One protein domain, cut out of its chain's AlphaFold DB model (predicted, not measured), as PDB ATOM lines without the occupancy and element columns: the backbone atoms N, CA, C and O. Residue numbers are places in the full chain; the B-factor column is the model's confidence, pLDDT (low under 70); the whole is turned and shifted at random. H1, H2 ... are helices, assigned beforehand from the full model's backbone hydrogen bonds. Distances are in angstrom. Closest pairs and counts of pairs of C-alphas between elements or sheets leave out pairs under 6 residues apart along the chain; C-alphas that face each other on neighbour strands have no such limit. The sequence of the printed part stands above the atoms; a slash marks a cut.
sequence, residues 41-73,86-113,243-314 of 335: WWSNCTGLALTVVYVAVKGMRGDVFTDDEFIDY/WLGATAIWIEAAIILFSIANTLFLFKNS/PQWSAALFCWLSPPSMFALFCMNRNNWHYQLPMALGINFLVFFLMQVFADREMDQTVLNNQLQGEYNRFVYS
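Overview. This is residues 41 to 73, 86 to 113 and 243 to 314 of the 335 residues of an uncharacterized protein of Chytriomyces confervae (UniProt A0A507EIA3). One very long helix, H6, runs beside a small body of roughly aligned helices, and residues 292 to 314, of which 292 to 313 belong to H6, stick out far beyond that body as an arm. In the body the short H4 and H5 sit between H3 and H6, with H1 packed on H3 and H4; H2 lies at the end opposite the arm, touching no helix. The printed part has 133 residues, of which 112 are in six named helices, in the order H1 to H6 along the chain, with no named strand; the class is all helix. The whole is only just loose, close to extended, with a radius of gyration of 21.2 A and spans of 88 by 28 by 22 A.

Arrangement. Start from H6, residues 269 to 313. With residues 272 to 280 alone it touches H5, residues 255 to 262, in a hairpin at 11 degrees, the C-alphas of Ser 257 and Ala 276 being closest at 4.6 A. H4, residues 244 to 252, touches H6 through C-alphas 251 and 284, 4.9 A apart. H1, residues 41 to 60, touches H4 through C-alphas 47 and 249, 4.9 A apart. H3, residues 86 to 111, touches H5 at a shallow tilt of 16 degrees, opposite ways, closest at C-alphas 102 and 255, 6.4 A. H3 and H6 are apart. Every O i to N i+4 pair is within hydrogen-bond range in H1, H4 and H5, against 21 of 22 in H3 and 40 of 41 in H6; H2, residues 68 to 71, is too short for one.

Along the chain. Find C-alpha 269 at (11.626, -16.203, 3.757); from there H6 runs 64.7 A to C-alpha 313 at (-41.565, 18.992, -7.279). H3 measures 37.3 A and H1 28.5 A.

Size, cuts and confidence. C-alphas 73 and 314 are farthest apart, 88.2 A. Cuts leave gaps of 27.3 A between C-alphas 73 and 86, and 9.8 A between 113 and 243. No link printed whole is long. Look for pLDDT under 70 at residues 63 to 73, 300, 303 and 314.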
ATOM      1  N   TRP A  41     -11.305  -8.739 -12.119       90.12
ATOM      2  CA  TRP A  41     -10.730 -10.087 -12.044       90.12
ATOM      3  C   TRP A  41      -9.365 -10.152 -12.735       90.12
ATOM      4  O   TRP A  41      -8.389 -10.583 -12.125       90.12
ATOM      5  N   TRP A  42      -9.254  -9.621 -13.956       92.38
ATOM      6  CA  TRP A  42      -7.993  -9.610 -14.707       92.38
ATOM      7  C   TRP A  42      -6.890  -8.803 -14.022       92.38
ATOM      8  O   TRP A  42      -5.731  -9.222 -14.010       92.38
ATOM      9  N   SER A  43      -7.228  -7.660 -13.428       92.38
ATOM     10  CA  SER A  43      -6.269  -6.844 -12.675       92.38
ATOM     11  C   SER A  43      -5.817  -7.528 -11.384       92.38
ATOM     12  O   SER A  43      -4.625  -7.492 -11.080       92.38
ATOM     13  N   ASN A  44      -6.710  -8.238 -10.684       93.12
ATOM     14  CA  ASN A  44      -6.331  -9.087  -9.551       93.12
ATOM     15  C   ASN A  44      -5.376 -10.211  -9.978       93.12
ATOM     16  O   ASN A  44      -4.320 -10.387  -9.369       93.12
ATOM     17  N   CYS A  45      -5.699 -10.936 -11.054       95.31
ATOM     18  CA  CYS A  45      -4.844 -12.000 -11.582       95.31
ATOM     19  C   CYS A  45      -3.478 -11.470 -12.027       95.31
ATOM     20  O   CYS A  45      -2.459 -12.096 -11.753       95.31
ATOM     21  N   THR A  46      -3.448 -10.304 -12.674       94.81
ATOM     22  CA  THR A  46      -2.207  -9.667 -13.136       94.81
ATOM     23  C   THR A  46      -1.353  -9.204 -11.960       94.81
ATOM     24  O   THR A  46      -0.146  -9.430 -11.961       94.81
ATOM     25  N   GLY A  47      -1.964  -8.604 -10.935       95.44
ATOM     26  CA  GLY A  47      -1.275  -8.218  -9.704       95.44
ATOM     27  C   GLY A  47      -0.632  -9.419  -9.014       95.44
ATOM     28  O   GLY A  47       0.566  -9.398  -8.740       95.44
ATOM     29  N   LEU A  48      -1.395 -10.501  -8.831       95.56
ATOM     30  CA  LEU A  48      -0.898 -11.747  -8.245       95.56
ATOM     31  C   LEU A  48       0.211 -12.378  -9.101       95.56
ATOM     32  O   LEU A  48       1.244 -12.784  -8.568       95.56
ATOM     33  N   ALA A  49       0.037 -12.421 -10.424       96.81
ATOM     34  CA  ALA A  49       1.047 -12.937 -11.344       96.81
ATOM     35  C   ALA A  49       2.356 -12.139 -11.253       96.81
ATOM     36  O   ALA A  49       3.426 -12.742 -11.196       96.81
ATOM     37  N   LEU A  50       2.293 -10.805 -11.169       96.62
ATOM     38  CA  LEU A  50       3.474  -9.956 -10.982       96.62
ATOM     39  C   LEU A  50       4.173 -10.224  -9.645       96.62
ATOM     40  O   LEU A  50       5.402 -10.266  -9.611       96.62
ATOM     41  N   THR A  51       3.428 -10.466  -8.562       96.38
ATOM     42  CA  THR A  51       4.011 -10.875  -7.275       96.38
ATOM     43  C   THR A  51       4.735 -12.220  -7.389       96.38
ATOM     44  O   THR A  51       5.857 -12.356  -6.903       96.38
ATOM     45  N   VAL A  52       4.141 -13.207  -8.070       96.69
ATOM     46  CA  VAL A  52       4.770 -14.522  -8.302       96.69
ATOM     47  C   VAL A  52       6.031 -14.385  -9.155       96.69
ATOM     48  O   VAL A  52       7.066 -14.957  -8.813       96.69
ATOM     49  N   VAL A  53       5.977 -13.585 -10.226       96.62
ATOM     50  CA  VAL A  53       7.141 -13.276 -11.069       96.62
ATOM     51  C   VAL A  53       8.235 -12.604 -10.245       96.62
ATOM     52  O   VAL A  53       9.392 -13.000 -10.358       96.62
ATOM     53  N   TYR A  54       7.895 -11.650  -9.376       96.38
ATOM     54  CA  TYR A  54       8.866 -11.001  -8.495       96.38
ATOM     55  C   TYR A  54       9.568 -12.013  -7.580       96.38
ATOM     56  O   TYR A  54      10.797 -12.042  -7.524       96.38
ATOM     57  N   VAL A  55       8.811 -12.891  -6.911       95.75
ATOM     58  CA  VAL A  55       9.376 -13.942  -6.044       95.75
ATOM     59  C   VAL A  55      10.264 -14.904  -6.840       95.75
ATOM     60  O   VAL A  55      11.355 -15.245  -6.382       95.75
ATOM     61  N   ALA A  56       9.851 -15.299  -8.049       95.00
ATOM     62  CA  ALA A  56      10.637 -16.168  -8.922       95.00
ATOM     63  C   ALA A  56      11.956 -15.508  -9.365       95.00
ATOM     64  O   ALA A  56      13.018 -16.116  -9.233       95.00
ATOM     65  N   VAL A  57      11.908 -14.249  -9.821       94.69
ATOM     66  CA  VAL A  57      13.093 -13.459 -10.205       94.69
ATOM     67  C   VAL A  57      14.051 -13.317  -9.023       94.69
ATOM     68  O   VAL A  57      15.258 -13.519  -9.176       94.69
ATOM     69  N   LYS A  58      13.521 -13.052  -7.823       92.31
ATOM     70  CA  LYS A  58      14.321 -12.960  -6.598       92.31
ATOM     71  C   LYS A  58      14.973 -14.301  -6.238       92.31
ATOM     72  O   LYS A  58      16.143 -14.331  -5.865       92.31
ATOM     73  N   GLY A  59      14.258 -15.416  -6.409       91.44
ATOM     74  CA  GLY A  59      14.794 -16.765  -6.209       91.44
ATOM     75  C   GLY A  59      15.908 -17.129  -7.200       91.44
ATOM     76  O   GLY A  59      16.920 -17.703  -6.801       91.44
ATOM     77  N   MET A  60      15.773 -16.740  -8.474       89.75
ATOM     78  CA  MET A  60      16.784 -16.981  -9.517       89.75
ATOM     79  C   MET A  60      18.098 -16.234  -9.273       89.75
ATOM     80  O   MET A  60      19.152 -16.679  -9.728       89.75
ATOM     81  N   ARG A  61      18.057 -15.112  -8.547       86.06
ATOM     82  CA  ARG A  61      19.241 -14.314  -8.212       86.06
ATOM     83  C   ARG A  61      20.205 -15.049  -7.270       86.06
ATOM     84  O   ARG A  61      21.350 -14.634  -7.128       86.06
ATOM     85  N   GLY A  62      19.781 -16.154  -6.654       72.56
ATOM     86  CA  GLY A  62      20.622 -16.975  -5.781       72.56
ATOM     87  C   GLY A  62      20.875 -16.361  -4.402       72.56
ATOM     88  O   GLY A  62      21.046 -17.122  -3.461       72.56
ATOM     89  N   ASP A  63      20.780 -15.034  -4.250       64.94
ATOM     90  CA  ASP A  63      20.904 -14.313  -2.968       64.94
ATOM     91  C   ASP A  63      19.894 -14.799  -1.910       64.94
ATOM     92  O   ASP A  63      20.180 -14.805  -0.718       64.94
ATOM     93  N   VAL A  64      18.713 -15.270  -2.326       63.47
ATOM     94  CA  VAL A  64      17.691 -15.794  -1.399       63.47
ATOM     95  C   VAL A  64      18.044 -17.194  -0.878       63.47
ATOM     96  O   VAL A  64      17.468 -17.631   0.110       63.47
ATOM     97  N   PHE A  65      18.986 -17.907  -1.506       60.59
ATOM     98  CA  PHE A  65      19.304 -19.299  -1.171       60.59
ATOM     99  C   PHE A  65      20.794 -19.590  -0.979       60.59
ATOM    100  O   PHE A  65      21.128 -20.731  -0.689       60.59
ATOM    101  N   THR A  66      21.702 -18.620  -1.064       58.84
ATOM    102  CA  THR A  66      23.103 -18.817  -0.658       58.84
ATOM    103  C   THR A  66      23.333 -18.304   0.760       58.84
ATOM    104  O   THR A  66      22.952 -17.187   1.075       58.84
ATOM    105  N   ASP A  67      23.892 -19.152   1.632       58.41
ATOM    106  CA  ASP A  67      24.219 -18.785   3.017       58.41
ATOM    107  C   ASP A  67      25.452 -17.877   2.997       58.41
ATOM    108  O   ASP A  67      26.561 -18.360   2.764       58.41
ATOM    109  N   ASP A  68      25.276 -16.581   3.258       61.81
ATOM    110  CA  ASP A  68      26.411 -15.665   3.434       61.81
ATOM    111  C   ASP A  68      27.276 -16.079   4.642       61.81
ATOM    112  O   ASP A  68      28.496 -15.943   4.600       61.81
ATOM    113  N   GLU A  69      26.685 -16.723   5.659       65.88
ATOM    114  CA  GLU A  69      27.425 -17.317   6.788       65.88
ATOM    115  C   GLU A  69      28.369 -18.458   6.370       65.88
ATOM    116  O   GLU A  69      29.361 -18.714   7.050       65.88
ATOM    117  N   PHE A  70      28.117 -19.136   5.245       57.16
ATOM    118  CA  PHE A  70      29.030 -20.170   4.752       57.16
ATOM    119  C   PHE A  70      30.206 -19.572   3.965       57.16
ATOM    120  O   PHE A  70      31.259 -20.202   3.856       57.16
ATOM    121  N   ILE A  71      30.064 -18.349   3.439       58.94
ATOM    122  CA  ILE A  71      31.113 -17.681   2.654       58.94
ATOM    123  C   ILE A  71      32.294 -17.274   3.547       58.94
ATOM    124  O   ILE A  71      33.434 -17.345   3.089       58.94
ATOM    125  N   ASP A  72      32.063 -16.964   4.825       66.56
ATOM    126  CA  ASP A  72      33.146 -16.634   5.764       66.56
ATOM    127  C   ASP A  72      34.056 -17.835   6.097       66.56
ATOM    128  O   ASP A  72      35.226 -17.644   6.437       66.56
ATOM    129  N   TYR A  73      33.572 -19.073   5.932       69.81
ATOM    130  CA  TYR A  73      34.366 -20.291   6.147       69.81
ATOM    131  C   TYR A  73      35.079 -20.803   4.890       69.81
ATOM    132  O   TYR A  73      35.978 -21.645   4.991       69.81
ATOM    133  N   TRP A  86      24.872 -13.350 -17.187       86.69
ATOM    134  CA  TRP A  86      24.050 -12.287 -17.774       86.69
ATOM    135  C   TRP A  86      22.577 -12.348 -17.297       86.69
ATOM    136  O   TRP A  86      21.900 -11.326 -17.186       86.69
ATOM    137  N   LEU A  87      22.111 -13.546 -16.919       85.25
ATOM    138  CA  LEU A  87      20.822 -13.798 -16.272       85.25
ATOM    139  C   LEU A  87      20.678 -13.093 -14.914       85.25
ATOM    140  O   LEU A  87      19.637 -12.505 -14.644       85.25
ATOM    141  N   GLY A  88      21.714 -13.089 -14.073       87.56
ATOM    142  CA  GLY A  88      21.691 -12.363 -12.800       87.56
ATOM    143  C   GLY A  88      21.606 -10.848 -12.999       87.56
ATOM    144  O   GLY A  88      20.852 -10.171 -12.306       87.56
ATOM    145  N   ALA A  89      22.311 -10.317 -14.004       89.25
ATOM    146  CA  ALA A  89      22.244  -8.895 -14.333       89.25
ATOM    147  C   ALA A  89      20.846  -8.484 -14.834       89.25
ATOM    148  O   ALA A  89      20.315  -7.464 -14.401       89.25
ATOM    149  N   THR A  90      20.220  -9.284 -15.707       93.31
ATOM    150  CA  THR A  90      18.856  -9.010 -16.206       93.31
ATOM    151  C   THR A  90      17.792  -9.138 -15.114       93.31
ATOM    152  O   THR A  90      16.870  -8.325 -15.080       93.31
ATOM    153  N   ALA A  91      17.947 -10.074 -14.172       93.06
ATOM    154  CA  ALA A  91      17.054 -10.219 -13.024       93.06
ATOM    155  C   ALA A  91      16.994  -8.950 -12.153       93.06
ATOM    156  O   ALA A  91      15.905  -8.537 -11.764       93.06
ATOM    157  N   ILE A  92      18.134  -8.286 -11.911       92.06
ATOM    158  CA  ILE A  92      18.191  -7.026 -11.144       92.06
ATOM    159  C   ILE A  92      17.378  -5.922 -11.836       92.06
ATOM    160  O   ILE A  92      16.635  -5.193 -11.179       92.06
ATOM    161  N   TRP A  93      17.476  -5.813 -13.164       95.31
ATOM    162  CA  TRP A  93      16.703  -4.830 -13.928       95.31
ATOM    163  C   TRP A  93      15.201  -5.117 -13.900       95.31
ATOM    164  O   TRP A  93      14.411  -4.184 -13.767       95.31
ATOM    165  N   ILE A  94      14.800  -6.389 -13.986       95.81
ATOM    166  CA  ILE A  94      13.390  -6.794 -13.882       95.81
ATOM    167  C   ILE A  94      12.851  -6.488 -12.479       95.81
ATOM    168  O   ILE A  94      11.773  -5.911 -12.353       95.81
ATOM    169  N   GLU A  95      13.611  -6.812 -11.429       95.19
ATOM    170  CA  GLU A  95      13.263  -6.502 -10.038       95.19
ATOM    171  C   GLU A  95      13.035  -4.993  -9.851       95.19
ATOM    172  O   GLU A  95      11.980  -4.568  -9.371       95.19
ATOM    173  N   ALA A  96      13.992  -4.177 -10.306       95.88
ATOM    174  CA  ALA A  96      13.904  -2.723 -10.251       95.88
ATOM    175  C   ALA A  96      12.718  -2.177 -11.062       95.88
ATOM    176  O   ALA A  96      12.042  -1.255 -10.608       95.88
ATOM    177  N   ALA A  97      12.422  -2.757 -12.230       97.12
ATOM    178  CA  ALA A  97      11.289  -2.358 -13.060       97.12
ATOM    179  C   ALA A  97       9.941  -2.648 -12.382       97.12
ATOM    180  O   ALA A  97       9.053  -1.799 -12.422       97.12
ATOM    181  N   ILE A  98       9.790  -3.799 -11.715       96.88
ATOM    182  CA  ILE A  98       8.564  -4.146 -10.979       96.88
ATOM    183  C   ILE A  98       8.372  -3.209  -9.775       96.88
ATOM    184  O   ILE A  98       7.261  -2.730  -9.545       96.88
ATOM    185  N   ILE A  99       9.442  -2.897  -9.035       96.38
ATOM    186  CA  ILE A  99       9.391  -1.935  -7.917       96.38
ATOM    187  C   ILE A  99       9.053  -0.528  -8.428       96.38
ATOM    188  O   ILE A  99       8.206   0.158  -7.863       96.38
ATOM    189  N   LEU A 100       9.668  -0.086  -9.525       97.12
ATOM    190  CA  LEU A 100       9.357   1.213 -10.115       97.12
ATOM    191  C   LEU A 100       7.906   1.267 -10.608       97.12
ATOM    192  O   LEU A 100       7.228   2.273 -10.405       97.12
ATOM    193  N   PHE A 101       7.414   0.183 -11.211       97.19
ATOM    194  CA  PHE A 101       6.027   0.057 -11.649       97.19
ATOM    195  C   PHE A 101       5.045   0.122 -10.471       97.19
ATOM    196  O   PHE A 101       4.029   0.810 -10.574       97.19
ATOM    197  N   SER A 102       5.354  -0.504  -9.330       96.94
ATOM    198  CA  SER A 102       4.503  -0.436  -8.132       96.94
ATOM    199  C   SER A 102       4.439   0.978  -7.542       96.94
ATOM    200  O   SER A 102       3.355   1.469  -7.208       96.94
ATOM    201  N   ILE A 103       5.576   1.679  -7.491       96.75
ATOM    202  CA  ILE A 103       5.653   3.081  -7.058       96.75
ATOM    203  C   ILE A 103       4.883   3.974  -8.035       96.75
ATOM    204  O   ILE A 103       4.080   4.803  -7.607       96.75
ATOM    205  N   ALA A 104       5.073   3.790  -9.343       97.25
ATOM    206  CA  ALA A 104       4.372   4.554 -10.370       97.25
ATOM    207  C   ALA A 104       2.853   4.337 -10.307       97.25
ATOM    208  O   ALA A 104       2.109   5.315 -10.340       97.25
ATOM    209  N   ASN A 105       2.389   3.091 -10.145       96.31
ATOM    210  CA  ASN A 105       0.969   2.781  -9.971       96.31
ATOM    211  C   ASN A 105       0.410   3.426  -8.698       96.31
ATOM    212  O   ASN A 105      -0.672   4.000  -8.730       96.31
ATOM    213  N   THR A 106       1.168   3.411  -7.600       95.75
ATOM    214  CA  THR A 106       0.772   4.070  -6.346       95.75
ATOM    215  C   THR A 106       0.631   5.582  -6.534       95.75
ATOM    216  O   THR A 106      -0.379   6.170  -6.156       95.75
ATOM    217  N   LEU A 107       1.607   6.229  -7.178       96.38
ATOM    218  CA  LEU A 107       1.540   7.660  -7.478       96.38
ATOM    219  C   LEU A 107       0.395   7.995  -8.438       96.38
ATOM    220  O   LEU A 107      -0.249   9.029  -8.278       96.38
ATOM    221  N   PHE A 108       0.139   7.144  -9.431       95.50
ATOM    222  CA  PHE A 108      -0.974   7.297 -10.366       95.50
ATOM    223  C   PHE A 108      -2.322   7.195  -9.649       95.50
ATOM    224  O   PHE A 108      -3.177   8.063  -9.819       95.50
ATOM    225  N   LEU A 109      -2.472   6.197  -8.780       93.12
ATOM    226  CA  LEU A 109      -3.652   5.983  -7.956       93.12
ATOM    227  C   LEU A 109      -3.955   7.200  -7.076       93.12
ATOM    228  O   LEU A 109      -5.092   7.656  -7.069       93.12
ATOM    229  N   PHE A 110      -2.958   7.790  -6.411       92.31
ATOM    230  CA  PHE A 110      -3.171   8.985  -5.580       92.31
ATOM    231  C   PHE A 110      -3.341  10.291  -6.372       92.31
ATOM    232  O   PHE A 110      -3.885  11.257  -5.842       92.31
ATOM    233  N   LYS A 111      -2.886  10.351  -7.630       93.00
ATOM    234  CA  LYS A 111      -3.056  11.533  -8.495       93.00
ATOM    235  C   LYS A 111      -4.409  11.579  -9.198       93.00
ATOM    236  O   LYS A 111      -4.853  12.668  -9.559       93.00
ATOM    237  N   ASN A 112      -5.056  10.435  -9.398       91.31
ATOM    238  CA  ASN A 112      -6.363  10.384 -10.039       91.31
ATOM    239  C   ASN A 112      -7.459  10.808  -9.060       91.31
ATOM    240  O   ASN A 112      -7.927  10.037  -8.228       91.31
ATOM    241  N   SER A 113      -7.880  12.059  -9.193       89.50
ATOM    242  CA  SER A 113      -9.094  12.582  -8.576       89.50
ATOM    243  C   SER A 113     -10.052  13.036  -9.666       89.50
ATOM    244  O   SER A 113      -9.626  13.725 -10.598       89.50
ATOM    245  N   PRO A 243      -9.092   4.438 -11.039       91.25
ATOM    246  CA  PRO A 243      -9.610   3.409 -11.923       91.25
ATOM    247  C   PRO A 243      -9.472   2.025 -11.269       91.25
ATOM    248  O   PRO A 243      -8.430   1.702 -10.690       91.25
ATOM    249  N   GLN A 244     -10.507   1.191 -11.407       90.19
ATOM    250  CA  GLN A 244     -10.618  -0.107 -10.723       90.19
ATOM    251  C   GLN A 244      -9.390  -1.009 -10.927       90.19
ATOM    252  O   GLN A 244      -8.929  -1.652  -9.986       90.19
ATOM    253  N   TRP A 245      -8.817  -1.020 -12.136       92.56
ATOM    254  CA  TRP A 245      -7.627  -1.819 -12.441       92.56
ATOM    255  C   TRP A 245      -6.391  -1.374 -11.644       92.56
ATOM    256  O   TRP A 245      -5.610  -2.214 -11.203       92.56
ATOM    257  N   SER A 246      -6.215  -0.067 -11.433       94.94
ATOM    258  CA  SER A 246      -5.067   0.484 -10.703       94.94
ATOM    259  C   SER A 246      -5.199   0.214  -9.209       94.94
ATOM    260  O   SER A 246      -4.212  -0.151  -8.567       94.94
ATOM    261  N   ALA A 247      -6.423   0.307  -8.677       94.75
ATOM    262  CA  ALA A 247      -6.734  -0.060  -7.300       94.75
ATOM    263  C   ALA A 247      -6.486  -1.552  -7.029       94.75
ATOM    264  O   ALA A 247      -5.833  -1.899  -6.046       94.75
ATOM    265  N   ALA A 248      -6.931  -2.436  -7.923       94.31
ATOM    266  CA  ALA A 248      -6.672  -3.870  -7.814       94.31
ATOM    267  C   ALA A 248      -5.170  -4.193  -7.900       94.31
ATOM    268  O   ALA A 248      -4.651  -4.923  -7.055       94.31
ATOM    269  N   LEU A 249      -4.439  -3.591  -8.850       95.00
ATOM    270  CA  LEU A 249      -2.979  -3.726  -8.916       95.00
ATOM    271  C   LEU A 249      -2.299  -3.221  -7.640       95.00
ATOM    272  O   LEU A 249      -1.370  -3.859  -7.161       95.00
ATOM    273  N   PHE A 250      -2.765  -2.111  -7.067       96.62
ATOM    274  CA  PHE A 250      -2.234  -1.576  -5.816       96.62
ATOM    275  C   PHE A 250      -2.453  -2.525  -4.633       96.62
ATOM    276  O   PHE A 250      -1.584  -2.612  -3.773       96.62
ATOM    277  N   CYS A 251      -3.558  -3.275  -4.600       96.06
ATOM    278  CA  CYS A 251      -3.816  -4.248  -3.537       96.06
ATOM    279  C   CYS A 251      -2.801  -5.401  -3.532       96.06
ATOM    280  O   CYS A 251      -2.323  -5.795  -2.472       96.06
ATOM    281  N   TRP A 252      -2.453  -5.929  -4.709       96.38
ATOM    282  CA  TRP A 252      -1.534  -7.070  -4.839       96.38
ATOM    283  C   TRP A 252      -0.059  -6.666  -4.949       96.38
ATOM    284  O   TRP A 252       0.831  -7.414  -4.544       96.38
ATOM    285  N   LEU A 253       0.200  -5.473  -5.478       96.44
ATOM    286  CA  LEU A 253       1.528  -4.908  -5.689       96.44
ATOM    287  C   LEU A 253       1.714  -3.641  -4.842       96.44
ATOM    288  O   LEU A 253       2.190  -2.610  -5.323       96.44
ATOM    289  N   SER A 254       1.302  -3.702  -3.576       96.69
ATOM    290  CA  SER A 254       1.413  -2.570  -2.654       96.69
ATOM    291  C   SER A 254       2.888  -2.297  -2.298       96.69
ATOM    292  O   SER A 254       3.650  -3.245  -2.083       96.69
ATOM    293  N   PRO A 255       3.335  -1.028  -2.181       96.81
ATOM    294  CA  PRO A 255       4.711  -0.723  -1.787       96.81
ATOM    295  C   PRO A 255       5.153  -1.362  -0.458       96.81
ATOM    296  O   PRO A 255       6.276  -1.859  -0.408       96.81
ATOM    297  N   PRO A 256       4.312  -1.435   0.601       97.06
ATOM    298  CA  PRO A 256       4.680  -2.130   1.836       97.06
ATOM    299  C   PRO A 256       4.901  -3.638   1.649       97.06
ATOM    300  O   PRO A 256       5.848  -4.184   2.209       97.06
ATOM    301  N   SER A 257       4.080  -4.308   0.831       96.94
ATOM    302  CA  SER A 257       4.276  -5.728   0.508       96.94
ATOM    303  C   SER A 257       5.548  -5.946  -0.311       96.94
ATOM    304  O   SER A 257       6.355  -6.817   0.008       96.94
ATOM    305  N   MET A 258       5.795  -5.086  -1.303       96.69
ATOM    306  CA  MET A 258       7.034  -5.109  -2.083       96.69
ATOM    307  C   MET A 258       8.266  -4.862  -1.214       96.69
ATOM    308  O   MET A 258       9.293  -5.493  -1.431       96.69
ATOM    309  N   PHE A 259       8.167  -3.992  -0.209       96.38
ATOM    310  CA  PHE A 259       9.233  -3.770   0.760       96.38
ATOM    311  C   PHE A 259       9.477  -5.007   1.642       96.38
ATOM    312  O   PHE A 259      10.624  -5.404   1.824       96.38
ATOM    313  N   ALA A 260       8.422  -5.677   2.117       96.81
ATOM    314  CA  ALA A 260       8.555  -6.936   2.856       96.81
ATOM    315  C   ALA A 260       9.226  -8.034   2.006       96.81
ATOM    316  O   ALA A 260      10.165  -8.691   2.459       96.81
ATOM    317  N   LEU A 261       8.817  -8.176   0.738       95.62
ATOM    318  CA  LEU A 261       9.459  -9.086  -0.215       95.62
ATOM    319  C   LEU A 261      10.881  -8.642  -0.586       95.62
ATOM    320  O   LEU A 261      11.732  -9.481  -0.884       95.62
ATOM    321  N   PHE A 262      11.179  -7.343  -0.560       94.94
ATOM    322  CA  PHE A 262      12.526  -6.820  -0.763       94.94
ATOM    323  C   PHE A 262      13.458  -7.242   0.383       94.94
ATOM    324  O   PHE A 262      14.551  -7.738   0.110       94.94
ATOM    325  N   CYS A 263      12.990  -7.160   1.632       94.19
ATOM    326  CA  CYS A 263      13.697  -7.608   2.839       94.19
ATOM    327  C   CYS A 263      13.759  -9.140   3.015       94.19
ATOM    328  O   CYS A 263      14.292  -9.632   4.017       94.19
ATOM    329  N   MET A 264      13.197  -9.898   2.073       94.75
ATOM    330  CA  MET A 264      13.238 -11.353   2.082       94.75
ATOM    331  C   MET A 264      14.643 -11.874   1.737       94.75
ATOM    332  O   MET A 264      15.152 -11.674   0.638       94.75
ATOM    333  N   ASN A 265      15.209 -12.609   2.681       90.94
ATOM    334  CA  ASN A 265      16.487 -13.303   2.706       90.94
ATOM    335  C   ASN A 265      16.259 -14.802   2.969       90.94
ATOM    336  O   ASN A 265      15.176 -15.243   3.364       90.94
ATOM    337  N   ARG A 266      17.321 -15.601   2.850       86.50
ATOM    338  CA  ARG A 266      17.271 -17.048   3.107       86.50
ATOM    339  C   ARG A 266      16.797 -17.427   4.509       86.50
ATOM    340  O   ARG A 266      16.021 -18.360   4.674       86.50
ATOM    341  N   ASN A 267      17.231 -16.696   5.529       90.38
ATOM    342  CA  ASN A 267      16.915 -17.051   6.916       90.38
ATOM    343  C   ASN A 267      15.503 -16.628   7.328       90.38
ATOM    344  O   ASN A 267      15.008 -17.071   8.358       90.38
ATOM    345  N   ASN A 268      14.847 -15.775   6.537       93.50
ATOM    346  CA  ASN A 268      13.585 -15.152   6.917       93.50
ATOM    347  C   ASN A 268      12.426 -15.385   5.935       93.50
ATOM    348  O   ASN A 268      11.305 -14.970   6.229       93.50
ATOM    349  N   TRP A 269      12.652 -16.056   4.798       94.38
ATOM    350  CA  TRP A 269      11.626 -16.203   3.757       94.38
ATOM    351  C   TRP A 269      10.330 -16.832   4.276       94.38
ATOM    352  O   TRP A 269       9.243 -16.430   3.866       94.38
ATOM    353  N   HIS A 270      10.443 -17.766   5.222       95.19
ATOM    354  CA  HIS A 270       9.316 -18.503   5.779       95.19
ATOM    355  C   HIS A 270       8.327 -17.614   6.543       95.19
ATOM    356  O   HIS A 270       7.149 -17.949   6.576       95.19
ATOM    357  N   TYR A 271       8.760 -16.484   7.119       96.25
ATOM    358  CA  TYR A 271       7.850 -15.508   7.735       96.25
ATOM    359  C   TYR A 271       7.626 -14.268   6.866       96.25
ATOM    360  O   TYR A 271       6.524 -13.722   6.878       96.25
ATOM    361  N   GLN A 272       8.616 -13.846   6.071       95.81
ATOM    362  CA  GLN A 272       8.480 -12.679   5.195       95.81
ATOM    363  C   GLN A 272       7.473 -12.906   4.065       95.81
ATOM    364  O   GLN A 272       6.699 -12.008   3.742       95.81
ATOM    365  N   LEU A 273       7.431 -14.108   3.482       95.81
ATOM    366  CA  LEU A 273       6.500 -14.410   2.395       95.81
ATOM    367  C   LEU A 273       5.035 -14.438   2.878       95.81
ATOM    368  O   LEU A 273       4.215 -13.732   2.285       95.81
ATOM    369  N   PRO A 274       4.678 -15.134   3.979       97.62
ATOM    370  CA  PRO A 274       3.350 -15.004   4.577       97.62
ATOM    371  C   PRO A 274       3.028 -13.583   5.045       97.62
ATOM    372  O   PRO A 274       1.888 -13.151   4.892       97.62
ATOM    373  N   MET A 275       4.006 -12.833   5.570       97.44
ATOM    374  CA  MET A 275       3.812 -11.432   5.957       97.44
ATOM    375  C   MET A 275       3.424 -10.566   4.752       97.44
ATOM    376  O   MET A 275       2.438  -9.838   4.827       97.44
ATOM    377  N   ALA A 276       4.139 -10.673   3.628       97.31
ATOM    378  CA  ALA A 276       3.829  -9.933   2.406       97.31
ATOM    379  C   ALA A 276       2.442 -10.284   1.841       97.31
ATOM    380  O   ALA A 276       1.670  -9.395   1.473       97.31
ATOM    381  N   LEU A 277       2.083 -11.574   1.833       96.62
ATOM    382  CA  LEU A 277       0.736 -12.012   1.459       96.62
ATOM    383  C   LEU A 277      -0.321 -11.450   2.417       96.62
ATOM    384  O   LEU A 277      -1.342 -10.943   1.960       96.62
ATOM    385  N   GLY A 278      -0.063 -11.474   3.726       97.94
ATOM    386  CA  GLY A 278      -0.941 -10.897   4.745       97.94
ATOM    387  C   GLY A 278      -1.155  -9.393   4.559       97.94
ATOM    388  O   GLY A 278      -2.290  -8.929   4.639       97.94
ATOM    389  N   ILE A 279      -0.096  -8.642   4.231       98.00
ATOM    390  CA  ILE A 279      -0.186  -7.215   3.886       98.00
ATOM    391  C   ILE A 279      -1.074  -7.019   2.652       98.00
ATOM    392  O   ILE A 279      -1.969  -6.179   2.684       98.00
ATOM    393  N   ASN A 280      -0.883  -7.808   1.591       96.56
ATOM    394  CA  ASN A 280      -1.715  -7.721   0.386       96.56
ATOM    395  C   ASN A 280      -3.190  -8.026   0.674       96.56
ATOM    396  O   ASN A 280      -4.062  -7.283   0.230       96.56
ATOM    397  N   PHE A 281      -3.486  -9.064   1.461       97.12
ATOM    398  CA  PHE A 281      -4.857  -9.371   1.879       97.12
ATOM    399  C   PHE A 281      -5.470  -8.253   2.727       97.12
ATOM    400  O   PHE A 281      -6.636  -7.915   2.531       97.12
ATOM    401  N   LEU A 282      -4.696  -7.650   3.633       97.62
ATOM    402  CA  LEU A 282      -5.157  -6.541   4.467       97.62
ATOM    403  C   LEU A 282      -5.465  -5.293   3.631       97.62
ATOM    404  O   LEU A 282      -6.523  -4.692   3.805       97.62
ATOM    405  N   VAL A 283      -4.582  -4.928   2.695       96.75
ATOM    406  CA  VAL A 283      -4.816  -3.808   1.768       96.75
ATOM    407  C   VAL A 283      -6.010  -4.105   0.860       96.75
ATOM    408  O   VAL A 283      -6.855  -3.235   0.668       96.75
ATOM    409  N   PHE A 284      -6.127  -5.336   0.355       95.69
ATOM    410  CA  PHE A 284      -7.270  -5.764  -0.446       95.69
ATOM    411  C   PHE A 284      -8.587  -5.628   0.323       95.69
ATOM    412  O   PHE A 284      -9.528  -5.031  -0.193       95.69
ATOM    413  N   PHE A 285      -8.653  -6.122   1.563       96.25
ATOM    414  CA  PHE A 285      -9.841  -6.003   2.409       96.25
ATOM    415  C   PHE A 285     -10.187  -4.541   2.709       96.25
ATOM    416  O   PHE A 285     -11.344  -4.144   2.595       96.25
ATOM    417  N   LEU A 286      -9.187  -3.716   3.028       94.44
ATOM    418  CA  LEU A 286      -9.389  -2.289   3.268       94.44
ATOM    419  C   LEU A 286      -9.939  -1.580   2.023       94.44
ATOM    420  O   LEU A 286     -10.840  -0.750   2.141       94.44
ATOM    421  N   MET A 287      -9.455  -1.944   0.832       93.44
ATOM    422  CA  MET A 287      -9.978  -1.427  -0.431       93.44
ATOM    423  C   MET A 287     -11.412  -1.909  -0.708       93.44
ATOM    424  O   MET A 287     -12.200  -1.131  -1.233       93.44
ATOM    425  N   GLN A 288     -11.776  -3.146  -0.336       90.81
ATOM    426  CA  GLN A 288     -13.164  -3.631  -0.436       90.81
ATOM    427  C   GLN A 288     -14.110  -2.804   0.434       90.81
ATOM    428  O   GLN A 288     -15.074  -2.250  -0.074       90.81
ATOM    429  N   VAL A 289     -13.775  -2.633   1.717       89.88
ATOM    430  CA  VAL A 289     -14.584  -1.833   2.651       89.88
ATOM    431  C   VAL A 289     -14.736  -0.391   2.159       89.88
ATOM    432  O   VAL A 289     -15.792   0.220   2.318       89.88
ATOM    433  N   PHE A 290     -13.682   0.168   1.562       90.81
ATOM    434  CA  PHE A 290     -13.739   1.500   0.976       90.81
ATOM    435  C   PHE A 290     -14.659   1.558  -0.252       90.81
ATOM    436  O   PHE A 290     -15.508   2.444  -0.321       90.81
ATOM    437  N   ALA A 291     -14.537   0.605  -1.179       86.69
ATOM    438  CA  ALA A 291     -15.380   0.531  -2.370       86.69
ATOM    439  C   ALA A 291     -16.866   0.340  -2.018       86.69
ATOM    440  O   ALA A 291     -17.725   1.013  -2.587       86.69
ATOM    441  N   ASP A 292     -17.165  -0.512  -1.036       81.69
ATOM    442  CA  ASP A 292     -18.528  -0.727  -0.543       81.69
ATOM    443  C   ASP A 292     -19.098   0.570   0.047       81.69
ATOM    444  O   ASP A 292     -20.213   0.977  -0.274       81.69
ATOM    445  N   ARG A 293     -18.294   1.301   0.830       82.44
ATOM    446  CA  ARG A 293     -18.695   2.597   1.389       82.44
ATOM    447  C   ARG A 293     -18.994   3.641   0.310       82.44
ATOM    448  O   ARG A 293     -19.919   4.436   0.480       82.44
ATOM    449  N   GLU A 294     -18.216   3.683  -0.771       86.06
ATOM    450  CA  GLU A 294     -18.482   4.591  -1.895       86.06
ATOM    451  C   GLU A 294     -19.779   4.230  -2.626       86.06
ATOM    452  O   GLU A 294     -20.565   5.117  -2.987       86.06
ATOM    453  N   MET A 295     -20.036   2.932  -2.805       74.69
ATOM    454  CA  MET A 295     -21.273   2.438  -3.400       74.69
ATOM    455  C   MET A 295     -22.482   2.800  -2.533       74.69
ATOM    456  O   MET A 295     -23.443   3.380  -3.041       74.69
ATOM    457  N   ASP A 296     -22.403   2.566  -1.224       70.69
ATOM    458  CA  ASP A 296     -23.447   2.929  -0.263       70.69
ATOM    459  C   ASP A 296     -23.716   4.436  -0.260       70.69
ATOM    460  O   ASP A 296     -24.869   4.871  -0.280       70.69
ATOM    461  N   GLN A 297     -22.662   5.257  -0.299       81.69
ATOM    462  CA  GLN A 297     -22.805   6.709  -0.377       81.69
ATOM    463  C   GLN A 297     -23.495   7.140  -1.676       81.69
ATOM    464  O   GLN A 297     -24.314   8.060  -1.668       81.69
ATOM    465  N   THR A 298     -23.204   6.467  -2.788       79.62
ATOM    466  CA  THR A 298     -23.852   6.728  -4.078       79.62
ATOM    467  C   THR A 298     -25.330   6.341  -4.042       79.62
ATOM    468  O   THR A 298     -26.179   7.131  -4.456       79.62
ATOM    469  N   VAL A 299     -25.667   5.172  -3.488       71.81
ATOM    470  CA  VAL A 299     -27.058   4.723  -3.311       71.81
ATOM    471  C   VAL A 299     -27.831   5.687  -2.414       71.81
ATOM    472  O   VAL A 299     -28.928   6.111  -2.779       71.81
ATOM    473  N   LEU A 300     -27.247   6.090  -1.284       66.19
ATOM    474  CA  LEU A 300     -27.866   7.031  -0.357       66.19
ATOM    475  C   LEU A 300     -28.091   8.398  -1.010       66.19
ATOM    476  O   LEU A 300     -29.170   8.968  -0.880       66.19
ATOM    477  N   ASN A 301     -27.105   8.910  -1.752       81.75
ATOM    478  CA  ASN A 301     -27.243  10.166  -2.486       81.75
ATOM    479  C   ASN A 301     -28.363  10.090  -3.529       81.75
ATOM    480  O   ASN A 301     -29.152  11.026  -3.639       81.75
ATOM    481  N   ASN A 302     -28.470   8.977  -4.256       72.62
ATOM    482  CA  ASN A 302     -29.527   8.769  -5.245       72.62
ATOM    483  C   ASN A 302     -30.916   8.705  -4.593       72.62
ATOM    484  O   ASN A 302     -31.865   9.296  -5.105       72.62
ATOM    485  N   GLN A 303     -31.041   8.031  -3.446       67.62
ATOM    486  CA  GLN A 303     -32.291   7.987  -2.682       67.62
ATOM    487  C   GLN A 303     -32.666   9.367  -2.147       67.62
ATOM    488  O   GLN A 303     -33.797   9.809  -2.332       67.62
ATOM    489  N   LEU A 304     -31.706  10.079  -1.556       75.44
ATOM    490  CA  LEU A 304     -31.921  11.408  -0.997       75.44
ATOM    491  C   LEU A 304     -32.302  12.419  -2.084       75.44
ATOM    492  O   LEU A 304     -33.191  13.237  -1.870       75.44
ATOM    493  N   GLN A 305     -31.701  12.335  -3.273       79.69
ATOM    494  CA  GLN A 305     -32.117  13.131  -4.432       79.69
ATOM    495  C   GLN A 305     -33.512  12.743  -4.929       79.69
ATOM    496  O   GLN A 305     -34.303  13.622  -5.261       79.69
ATOM    497  N   GLY A 306     -33.840  11.449  -4.962       78.25
ATOM    498  CA  GLY A 306     -35.174  10.972  -5.324       78.25
ATOM    499  C   GLY A 306     -36.257  11.493  -4.375       78.25
ATOM    500  O   GLY A 306     -37.289  11.992  -4.825       78.25
ATOM    501  N   GLU A 307     -36.003  11.444  -3.068       73.31
ATOM    502  CA  GLU A 307     -36.888  12.007  -2.048       73.31
ATOM    503  C   GLU A 307     -36.973  13.524  -2.149       73.31
ATOM    504  O   GLU A 307     -38.073  14.070  -2.164       73.31
ATOM    505  N   TYR A 308     -35.839  14.213  -2.281       83.38
ATOM    506  CA  TYR A 308     -35.802  15.663  -2.441       83.38
ATOM    507  C   TYR A 308     -36.601  16.115  -3.665       83.38
ATOM    508  O   TYR A 308     -37.466  16.980  -3.543       83.38
ATOM    509  N   ASN A 309     -36.395  15.482  -4.823       82.81
ATOM    510  CA  ASN A 309     -37.153  15.771  -6.036       82.81
ATOM    511  C   ASN A 309     -38.644  15.518  -5.829       82.81
ATOM    512  O   ASN A 309     -39.477  16.316  -6.258       82.81
ATOM    513  N   ARG A 310     -38.997  14.444  -5.118       73.69
ATOM    514  CA  ARG A 310     -40.382  14.203  -4.738       73.69
ATOM    515  C   ARG A 310     -40.903  15.336  -3.859       73.69
ATOM    516  O   ARG A 310     -41.944  15.875  -4.183       73.69
ATOM    517  N   PHE A 311     -40.225  15.760  -2.802       79.31
ATOM    518  CA  PHE A 311     -40.729  16.822  -1.920       79.31
ATOM    519  C   PHE A 311     -40.804  18.196  -2.593       79.31
ATOM    520  O   PHE A 311     -41.791  18.908  -2.412       79.31
ATOM    521  N   VAL A 312     -39.799  18.558  -3.386       77.56
ATOM    522  CA  VAL A 312     -39.712  19.873  -4.030       77.56
ATOM    523  C   VAL A 312     -40.668  19.985  -5.213       77.56
ATOM    524  O   VAL A 312     -41.357  20.994  -5.337       77.56
ATOM    525  N   TYR A 313     -40.765  18.948  -6.050       73.31
ATOM    526  CA  TYR A 313     -41.565  18.992  -7.279       73.31
ATOM    527  C   TYR A 313     -42.942  18.324  -7.161       73.31
ATOM    528  O   TYR A 313     -43.763  18.484  -8.061       73.31
ATOM    529  N   SER A 314     -43.246  17.601  -6.073       62.16
ATOM    530  CA  SER A 314     -44.625  17.129  -5.825       62.16
ATOM    531  C   SER A 314     -45.543  18.204  -5.256       62.16
ATOM    532  O   SER A 314     -46.754  17.984  -5.190       62.16
TER     533      SER A 314